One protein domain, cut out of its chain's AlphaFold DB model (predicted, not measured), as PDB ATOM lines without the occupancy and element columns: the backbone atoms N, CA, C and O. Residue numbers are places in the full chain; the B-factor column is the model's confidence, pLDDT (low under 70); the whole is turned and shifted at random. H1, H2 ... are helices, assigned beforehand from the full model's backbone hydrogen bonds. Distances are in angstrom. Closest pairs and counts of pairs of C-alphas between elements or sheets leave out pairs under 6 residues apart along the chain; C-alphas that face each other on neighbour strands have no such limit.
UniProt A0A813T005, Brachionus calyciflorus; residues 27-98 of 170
ATOM      1  N   GLN A  27     223.745 214.469 230.616       84.38
ATOM      2  CA  GLN A  27     223.449 215.528 231.587       84.38
ATOM      3  C   GLN A  27     223.446 215.004 233.027       84.38
ATOM      4  O   GLN A  27     224.018 215.644 233.907       84.38
ATOM      5  N   MET A  28     222.838 213.836 233.261       86.69
ATOM      6  CA  MET A  28     222.849 213.178 234.569       86.69
ATOM      7  C   MET A  28     224.270 212.764 234.958       86.69
ATOM      8  O   MET A  28     224.676 212.977 236.093       86.69
ATOM      9  N   TRP A  29     225.065 212.262 234.012       90.00
ATOM     10  CA  TRP A  29     226.473 211.959 234.248       90.00
ATOM     11  C   TRP A  29     227.269 213.206 234.643       90.00
ATOM     12  O   TRP A  29     227.975 213.184 235.644       90.00
ATOM     13  N   CYS A  30     227.101 214.325 233.935       90.06
ATOM     14  CA  CYS A  30     227.739 215.588 234.308       90.06
ATOM     15  C   CYS A  30     227.282 216.109 235.679       90.06
ATOM     16  O   CYS A  30     228.047 216.808 236.341       90.06
ATOM     17  N   TYR A  31     226.042 215.830 236.091       90.12
ATOM     18  CA  TYR A  31     225.541 216.160 237.427       90.12
ATOM     19  C   TYR A  31     226.221 215.298 238.501       90.12
ATOM     20  O   TYR A  31     226.758 215.837 239.465       90.12
ATOM     21  N   ILE A  32     226.280 213.980 238.282       91.88
ATOM     22  CA  ILE A  32     226.962 213.014 239.156       91.88
ATOM     23  C   ILE A  32     228.455 213.349 239.282       91.88
ATOM     24  O   ILE A  32     228.996 213.399 240.381       91.88
ATOM     25  N   LEU A  33     229.140 213.623 238.171       93.94
ATOM     26  CA  LEU A  33     230.573 213.910 238.192       93.94
ATOM     27  C   LEU A  33     230.881 215.200 238.965       93.94
ATOM     28  O   LEU A  33     231.802 215.229 239.778       93.94
ATOM     29  N   ARG A  34     230.083 216.256 238.760       93.44
ATOM     30  CA  ARG A  34     230.237 217.516 239.501       93.44
ATOM     31  C   ARG A  34     229.999 217.340 240.996       93.44
ATOM     32  O   ARG A  34     230.731 217.940 241.783       93.44
ATOM     33  N   SER A  35     229.038 216.506 241.393       95.62
ATOM     34  CA  SER A  35     228.804 216.246 242.813       95.62
ATOM     35  C   SER A  35     229.953 215.484 243.463       95.62
ATOM     36  O   SER A  35     230.377 215.852 244.556       95.62
ATOM     37  N   PHE A  36     230.544 214.511 242.761       95.00
ATOM     38  CA  PHE A  36     231.761 213.847 243.225       95.00
ATOM     39  C   PHE A  36     232.942 214.809 243.347       95.00
ATOM     40  O   PHE A  36     233.642 214.769 244.351       95.00
ATOM     41  N   MET A  37     233.156 215.711 242.386       93.06
ATOM     42  CA  MET A  37     234.233 216.707 242.481       93.06
ATOM     43  C   MET A  37     234.058 217.633 243.691       93.06
ATOM     44  O   MET A  37     235.016 217.903 244.410       93.06
ATOM     45  N   LYS A  38     232.830 218.097 243.949       93.00
ATOM     46  CA  LYS A  38     232.521 218.899 245.140       93.00
ATOM     47  C   LYS A  38     232.728 218.117 246.428       93.00
ATOM     48  O   LYS A  38     233.337 218.646 247.351       93.00
ATOM     49  N   ALA A  39     232.285 216.861 246.467       93.19
ATOM     50  CA  ALA A  39     232.529 215.974 247.594       93.19
ATOM     51  C   ALA A  39     234.036 215.819 247.839       93.19
ATOM     52  O   ALA A  39     234.491 216.041 248.952       93.19
ATOM     53  N   LEU A  40     234.828 215.518 246.809       92.00
ATOM     54  CA  LEU A  40     236.278 215.373 246.943       92.00
ATOM     55  C   LEU A  40     236.935 216.635 247.511       92.00
ATOM     56  O   LEU A  40     237.777 216.524 248.393       92.00
ATOM     57  N   ASN A  41     236.512 217.824 247.078       89.69
ATOM     58  CA  ASN A  41     236.998 219.075 247.661       89.69
ATOM     59  C   ASN A  41     236.563 219.242 249.125       89.69
ATOM     60  O   ASN A  41     237.365 219.645 249.958       89.69
ATOM     61  N   LEU A  42     235.312 218.916 249.452       88.69
ATOM     62  CA  LEU A  42     234.764 219.072 250.799       88.69
ATOM     63  C   LEU A  42     235.390 218.098 251.810       88.69
ATOM     64  O   LEU A  42     235.737 218.505 252.914       88.69
ATOM     65  N   PHE A  43     235.528 216.823 251.434       87.69
ATOM     66  CA  PHE A  43     236.097 215.756 252.266       87.69
ATOM     67  C   PHE A  43     237.628 215.751 252.265       87.69
ATOM     68  O   PHE A  43     238.230 215.271 253.219       87.69
ATOM     69  N   GLY A  44     238.257 216.245 251.196       84.75
ATOM     70  CA  GLY A  44     239.711 216.276 251.047       84.75
ATOM     71  C   GLY A  44     240.385 217.494 251.678       84.75
ATOM     72  O   GLY A  44     241.607 217.506 251.792       84.75
ATOM     73  N   GLN A  45     239.626 218.520 252.074       80.31
ATOM     74  CA  GLN A  45     240.167 219.670 252.795       80.31
ATOM     75  C   GLN A  45     240.189 219.418 254.303       80.31
ATOM     76  O   GLN A  45     239.190 219.004 254.895       80.31
ATOM     77  N   GLU A  46     241.320 219.736 254.937       66.19
ATOM     78  CA  GLU A  46     241.424 219.850 256.391       66.19
ATOM     79  C   GLU A  46     240.578 221.047 256.848       66.19
ATOM     80  O   GLU A  46     241.018 222.195 256.875       66.19
ATOM     81  N   ASN A  47     239.300 220.791 257.127       64.31
ATOM     82  CA  ASN A  47     238.361 221.825 257.527       64.31
ATOM     83  C   ASN A  47     238.395 222.016 259.044       64.31
ATOM     84  O   ASN A  47     237.927 221.172 259.804       64.31
ATOM     85  N   ASN A  48     238.828 223.203 259.477       59.97
ATOM     86  CA  ASN A  48     238.822 223.631 260.884       59.97
ATOM     87  C   ASN A  48     237.412 223.684 261.515       59.97
ATOM     88  O   ASN A  48     237.272 223.903 262.715       59.97
ATOM     89  N   GLN A  49     236.359 223.521 260.709       62.28
ATOM     90  CA  GLN A  49     234.964 223.448 261.154       62.28
ATOM     91  C   GLN A  49     234.537 222.036 261.576       62.28
ATOM     92  O   GLN A  49     233.495 221.885 262.212       62.28
ATOM     93  N   ILE A  50     235.326 221.011 261.240       64.56
ATOM     94  CA  ILE A  50     235.058 219.632 261.642       64.56
ATOM     95  C   ILE A  50     235.378 219.517 263.128       64.56
ATOM     96  O   ILE A  50     236.534 219.513 263.547       64.56
ATOM     97  N   ARG A  51     234.335 219.414 263.950       65.06
ATOM     98  CA  ARG A  51     234.494 219.181 265.383       65.06
ATOM     99  C   ARG A  51     234.633 217.687 265.606       65.06
ATOM    100  O   ARG A  51     233.697 216.931 265.349       65.06
ATOM    101  N   SER A  52     235.801 217.261 266.082       64.25
ATOM    102  CA  SER A  52     236.187 215.848 266.230       64.25
ATOM    103  C   SER A  52     235.171 214.989 266.997       64.25
ATOM    104  O   SER A  52     235.113 213.782 266.789       64.25
ATOM    105  N   ASN A  53     234.334 215.604 267.840       66.06
ATOM    106  CA  ASN A  53     233.447 214.905 268.769       66.06
ATOM    107  C   ASN A  53     231.952 215.034 268.402       66.06
ATOM    108  O   ASN A  53     231.098 214.547 269.137       66.06
ATOM    109  N   GLU A  54     231.612 215.668 267.274       73.06
ATOM    110  CA  GLU A  54     230.226 215.978 266.890       73.06
ATOM    111  C   GLU A  54     229.825 215.285 265.575       73.06
ATOM    112  O   GLU A  54     229.443 215.924 264.595       73.06
ATOM    113  N   LEU A  55     229.880 213.947 265.548       66.00
ATOM    114  CA  LEU A  55     229.598 213.131 264.353       66.00
ATOM    115  C   LEU A  55     228.256 213.482 263.678       66.00
ATOM    116  O   LEU A  55     228.159 213.503 262.451       66.00
ATOM    117  N   GLY A  56     227.230 213.795 264.477       69.38
ATOM    118  CA  GLY A  56     225.926 214.229 263.977       69.38
ATOM    119  C   GLY A  56     226.001 215.537 263.189       69.38
ATOM    120  O   GLY A  56     225.488 215.604 262.075       69.38
ATOM    121  N   LEU A  57     226.684 216.554 263.723       70.62
ATOM    122  CA  LEU A  57     226.854 217.853 263.063       70.62
ATOM    123  C   LEU A  57     227.772 217.747 261.843       70.62
ATOM    124  O   LEU A  57     227.459 218.309 260.794       70.62
ATOM    125  N   ASN A  58     228.824 216.932 261.930       78.06
ATOM    126  CA  ASN A  58     229.705 216.655 260.798       78.06
ATOM    127  C   ASN A  58     228.938 215.988 259.642       78.06
ATOM    128  O   ASN A  58     229.124 216.364 258.488       78.06
ATOM    129  N   LYS A  59     228.018 215.053 259.922       81.44
ATOM    130  CA  LYS A  59     227.171 214.444 258.882       81.44
ATOM    131  C   LYS A  59     226.318 215.491 258.163       81.44
ATOM    132  O   LYS A  59     226.252 215.479 256.936       81.44
ATOM    133  N   TRP A  60     225.675 216.391 258.906       82.12
ATOM    134  CA  TRP A  60     224.867 217.456 258.307       82.12
ATOM    135  C   TRP A  60     225.705 218.409 257.459       82.12
ATOM    136  O   TRP A  60     225.255 218.809 256.394       82.12
ATOM    137  N   TYR A  61     226.925 218.717 257.892       84.00
ATOM    138  CA  TYR A  61     227.859 219.548 257.141       84.00
ATOM    139  C   TYR A  61     228.297 218.896 255.820       84.00
ATOM    140  O   TYR A  61     228.144 219.485 254.749       84.00
ATOM    141  N   PHE A  62     228.789 217.654 255.882       87.19
ATOM    142  CA  PHE A  62     229.340 216.949 254.723       87.19
ATOM    143  C   PHE A  62     228.290 216.552 253.686       87.19
ATOM    144  O   PHE A  62     228.568 216.551 252.488       87.19
ATOM    145  N   PHE A  63     227.086 216.202 254.137       89.69
ATOM    146  CA  PHE A  63     226.022 215.692 253.274       89.69
ATOM    147  C   PHE A  63     224.899 216.705 253.031       89.69
ATOM    148  O   PHE A  63     223.842 216.337 252.517       89.69
ATOM    149  N   ALA A  64     225.113 217.982 253.363       88.50
ATOM    150  CA  ALA A  64     224.200 219.041 252.961       88.50
ATOM    151  C   ALA A  64     224.147 219.124 251.421       88.50
ATOM    152  O   ALA A  64     225.189 219.317 250.788       88.50
ATOM    153  N   PRO A  65     222.958 219.042 250.788       88.94
ATOM    154  CA  PRO A  65     222.845 219.084 249.329       88.94
ATOM    155  C   PRO A  65     223.483 220.332 248.715       88.94
ATOM    156  O   PRO A  65     224.156 220.240 247.697       88.94
ATOM    157  N   ILE A  66     223.350 221.483 249.376       87.69
ATOM    158  CA  ILE A  66     223.931 222.752 248.920       87.69
ATOM    159  C   ILE A  66     225.464 222.713 248.793       87.69
ATOM    160  O   ILE A  66     226.028 223.403 247.948       87.69
ATOM    161  N   SER A  67     226.133 221.865 249.577       87.75
ATOM    162  CA  SER A  67     227.586 221.676 249.520       87.75
ATOM    163  C   SER A  67     228.007 220.736 248.386       87.75
ATOM    164  O   SER A  67     229.137 220.810 247.908       87.75
ATOM    165  N   LEU A  68     227.109 219.854 247.934       91.19
ATOM    166  CA  LEU A  68     227.424 218.767 247.004       91.19
ATOM    167  C   LEU A  68     226.840 218.964 245.603       91.19
ATOM    168  O   LEU A  68     227.362 218.390 244.654       91.19
ATOM    169  N   VAL A  69     225.782 219.757 245.426       92.88
ATOM    170  CA  VAL A  69     225.086 219.899 244.136       92.88
ATOM    171  C   VAL A  69     224.670 221.342 243.850       92.88
ATOM    172  O   VAL A  69     224.356 222.106 244.755       92.88
ATOM    173  N   ASP A  70     224.667 221.724 242.569       86.31
ATOM    174  CA  ASP A  70     224.207 223.038 242.081       86.31
ATOM    175  C   ASP A  70     222.727 222.984 241.669       86.31
ATOM    176  O   ASP A  70     222.376 223.206 240.510       86.31
ATOM    177  N   GLY A  71     221.860 222.622 242.616       84.75
ATOM    178  CA  GLY A  71     220.418 222.500 242.396       84.75
ATOM    179  C   GLY A  71     219.935 221.075 242.114       84.75
ATOM    180  O   GLY A  71     220.600 220.083 242.432       84.75
ATOM    181  N   GLU A  72     218.725 220.977 241.565       85.25
ATOM    182  CA  GLU A  72     218.044 219.699 241.353       85.25
ATOM    183  C   GLU A  72     218.714 218.849 240.263       85.25
ATOM    184  O   GLU A  72     219.241 219.386 239.281       85.25
ATOM    185  N   PRO A  73     218.677 217.510 240.398       83.62
ATOM    186  CA  PRO A  73     219.158 216.627 239.354       83.62
ATOM    187  C   PRO A  73     218.367 216.853 238.061       83.62
ATOM    188  O   PRO A  73     217.154 217.095 238.098       83.62
ATOM    189  N   PRO A  74     219.018 216.735 236.892       82.12
ATOM    190  CA  PRO A  74     218.304 216.796 235.631       82.12
ATOM    191  C   PRO A  74     217.252 215.688 235.603       82.12
ATOM    192  O   PRO A  74     217.490 214.568 236.066       82.12
ATOM    193  N   ARG A  75     216.086 215.976 235.018       69.94
ATOM    194  CA  ARG A  75     215.101 214.919 234.765       69.94
ATOM    195  C   ARG A  75     215.774 213.846 233.911       69.94
ATOM    196  O   ARG A  75     216.462 214.162 232.940       69.94
ATOM    197  N   THR A  76     215.602 212.584 234.288       59.56
ATOM    198  CA  THR A  76     216.199 211.449 233.581       59.56
ATOM    199  C   THR A  76     215.865 211.547 232.089       59.56
ATOM    200  O   THR A  76     214.703 211.723 231.731       59.56
ATOM    201  N   ALA A  77     216.866 211.468 231.203       53.31
ATOM    202  CA  ALA A  77     216.629 211.624 229.757       53.31
ATOM    203  C   ALA A  77     215.862 210.443 229.140       53.31
ATOM    204  O   ALA A  77     215.382 210.520 228.010       53.31
ATOM    205  N   VAL A  78     215.743 209.339 229.876       54.69
ATOM    206  CA  VAL A  78     214.887 208.218 229.504       54.69
ATOM    207  C   VAL A  78     213.479 208.528 229.986       54.69
ATOM    208  O   VAL A  78     213.335 209.041 231.086       54.69
ATOM    209  N   ARG A  79     212.493 208.207 229.138       57.44
ATOM    210  CA  ARG A  79     211.016 208.325 229.205       57.44
ATOM    211  C   ARG A  79     210.336 207.946 230.538       57.44
ATOM    212  O   ARG A  79     209.293 207.296 230.528       57.44
ATOM    213  N   ALA A  80     210.891 208.349 231.668       66.12
ATOM    214  CA  ALA A  80     210.283 208.220 232.966       66.12
ATOM    215  C   ALA A  80     208.989 209.025 232.948       66.12
ATOM    216  O   ALA A  80     208.914 210.136 232.409       66.12
ATOM    217  N   CYS A  81     207.940 208.439 233.501       70.81
ATOM    218  CA  CYS A  81     206.665 209.107 233.599       70.81
ATOM    219  C   CYS A  81     206.839 210.388 234.418       70.81
ATOM    220  O   CYS A  81     207.114 210.310 235.607       70.81
ATOM    221  N   TYR A  82     206.623 211.573 233.844       72.19
ATOM    222  CA  TYR A  82     206.744 212.816 234.624       72.19
ATOM    223  C   TYR A  82     205.744 212.898 235.793       72.19
ATOM    224  O   TYR A  82     205.920 213.716 236.686       72.19
ATOM    225  N   PHE A  83     204.691 212.074 235.779       74.06
ATOM    226  CA  PHE A  83     203.663 212.041 236.817       74.06
ATOM    227  C   PHE A  83     204.093 211.246 238.060       74.06
ATOM    228  O   PHE A  83     203.685 211.583 239.162       74.06
ATOM    229  N   CYS A  84     204.886 210.181 237.899       77.75
ATOM    230  CA  CYS A  84     205.249 209.282 239.009       77.75
ATOM    231  C   CYS A  84     206.702 208.792 238.992       77.75
ATOM    232  O   CYS A  84     207.037 207.874 239.729       77.75
ATOM    233  N   THR A  85     207.513 209.332 238.083       69.56
ATOM    234  CA  THR A  85     208.933 209.029 237.836       69.56
ATOM    235  C   THR A  85     209.283 207.566 237.526       69.56
ATOM    236  O   THR A  85     210.455 207.253 237.335       69.56
ATOM    237  N   GLY A  86     208.289 206.684 237.374       70.69
ATOM    238  CA  GLY A  86     208.476 205.278 237.005       70.69
ATOM    239  C   GLY A  86     208.829 205.042 235.530       70.69
ATOM    240  O   GLY A  86     208.630 205.908 234.674       70.69
ATOM    241  N   ASP A  87     209.305 203.833 235.221       73.50
ATOM    242  CA  ASP A  87     209.764 203.421 233.883       73.50
ATOM    243  C   ASP A  87     208.608 203.022 232.945       73.50
ATOM    244  O   ASP A  87     208.516 201.901 232.451       73.50
ATOM    245  N   HIS A  88     207.663 203.936 232.727       77.25
ATOM    246  CA  HIS A  88     206.573 203.754 231.770       77.25
ATOM    247  C   HIS A  88     206.206 205.067 231.083       77.25
ATOM    248  O   HIS A  88     206.377 206.164 231.614       77.25
ATOM    249  N   ASN A  89     205.611 204.961 229.892       74.06
ATOM    250  CA  ASN A  89     205.036 206.127 229.234       74.06
ATOM    251  C   ASN A  89     203.895 206.691 230.089       74.06
ATOM    252  O   ASN A  89     203.066 205.935 230.583       74.06
ATOM    253  N   VAL A  90     203.794 208.017 230.182       77.62
ATOM    254  CA  VAL A  90     202.758 208.730 230.947       77.62
ATOM    255  C   VAL A  90     201.350 208.200 230.678       77.62
ATOM    256  O   VAL A  90     200.564 208.065 231.607       77.62
ATOM    257  N   LYS A  91     201.037 207.821 229.431       77.94
ATOM    258  CA  LYS A  91     199.731 207.242 229.056       77.94
ATOM    259  C   LYS A  91     199.387 205.960 229.829       77.94
ATOM    260  O   LYS A  91     198.214 205.709 230.090       77.94
ATOM    261  N   ASN A  92     200.406 205.192 230.202       78.62
ATOM    262  CA  ASN A  92     200.302 203.924 230.917       78.62
ATOM    263  C   ASN A  92     200.523 204.096 232.425       78.62
ATOM    264  O   ASN A  92     200.651 203.107 233.139       78.62
ATOM    265  N   CYS A  93     200.573 205.336 232.921       82.50
ATOM    266  CA  CYS A  93     200.811 205.572 234.332       82.50
ATOM    267  C   CYS A  93     199.620 205.102 235.181       82.50
ATOM    268  O   CYS A  93     198.474 205.503 234.919       82.50
ATOM    269  N   PRO A  94     199.863 204.250 236.196       82.81
ATOM    270  CA  PRO A  94     198.807 203.753 237.071       82.81
ATOM    271  C   PRO A  94     198.223 204.881 237.921       82.81
ATOM    272  O   PRO A  94     197.022 204.899 238.166       82.81
ATOM    273  N   LEU A  95     199.050 205.870 238.274       83.25
ATOM    274  CA  LEU A  95     198.639 207.035 239.051       83.25
ATOM    275  C   LEU A  95     197.966 208.122 238.191       83.25
ATOM    276  O   LEU A  95     197.377 209.049 238.739       83.25
ATOM    277  N   LEU A  96     198.007 208.013 236.852       80.31
ATOM    278  CA  LEU A  96     197.350 208.979 235.969       80.31
ATOM    279  C   LEU A  96     195.817 208.849 236.081       80.31
ATOM    280  O   LEU A  96     195.279 207.782 235.747       80.31
ATOM    281  N   PRO A  97     195.092 209.922 236.462       79.12
ATOM    282  CA  PRO A  97     193.647 209.870 236.657       79.12
ATOM    283  C   PRO A  97     192.889 209.445 235.393       79.12
ATOM    284  O   PRO A  97     193.106 209.980 234.302       79.12
ATOM    285  N   SER A  98     191.918 208.539 235.539       66.44
ATOM    286  CA  SER A  98     191.147 207.954 234.428       66.44
ATOM    287  C   SER A  98     190.432 208.988 233.543       66.44
ATOM    288  O   SER A  98     190.291 208.771 232.342       66.44
TER     289      SER A  98
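What this domain is: This is residues 27 to 98 of the 170 residues of a protein of Brachionus calyciflorus (UniProt A0A813T005). A long helix, H1, and two shorter helices, H2 and H3, make a loose hook: after H1 the backbone swings out through a link and comes back through H2 to H3, which packs on H1. From H3 a long tail with no named element, residues 69 to 98, runs past the beginning of H1 and on beyond it, ending in a small knot of loops; the tail makes much of the length. The printed part has 72 residues with three named helices, H1, H2 and H3 in that order, and no named strand; the class is all helix, with 30 of the 72 residues in named elements. The whole is extended, with a radius of gyration of the C-alphas of 18.1 A and spans of 56 by 25 by 15 A.

Where its parts are: H1 is residues 27 to 44, 25.4 A from C-alpha 27 at (223.449, 215.528, 231.587) to C-alpha 44 at (239.711, 216.276, 251.047). H2 is residues 55 to 62, 10.4 A long. H3 is residues 65 to 68, 5.1 A long, ending at C-alpha 68 at (227.424, 218.767, 247.004).

How they stand to each other: H1 touches H3 with residues 35 to 42 alone; the closest C-alphas, of Ser 35 and Leu 68, are 5.1 A apart. H1 and H2 only just touch, with 3 pairs of C-alphas within 8 A, by residues 39 to 43 of H1 alone; the closest C-alphas, of Leu 42 and Phe 62, are 7.0 A apart. Their lines stand at a steep tilt of 49 degrees, opposite ways. H2 and H3 are close but not clearly touching; their closest C-alphas, of Tyr 61 and Ser 67, are 7.9 A apart. In H1 and H2 every O i to N i+4 pair is within hydrogen-bond range, and H3 is too short for such a pair.

The domain as a whole: The C-alphas of Asn 48 and Ser 98, the two farthest apart, are 56.7 A apart. The printed part has no cut. The link from H1 to H2 is short and that from H2 to H3 tight. Residues 51 to 57, of which 55 to 57 belong to H2, stand free. Mean pLDDT of the printed part is 79.1; it is under 70 at residues 46 to 53, 55 to 56, 75 to 80, 85 and 98.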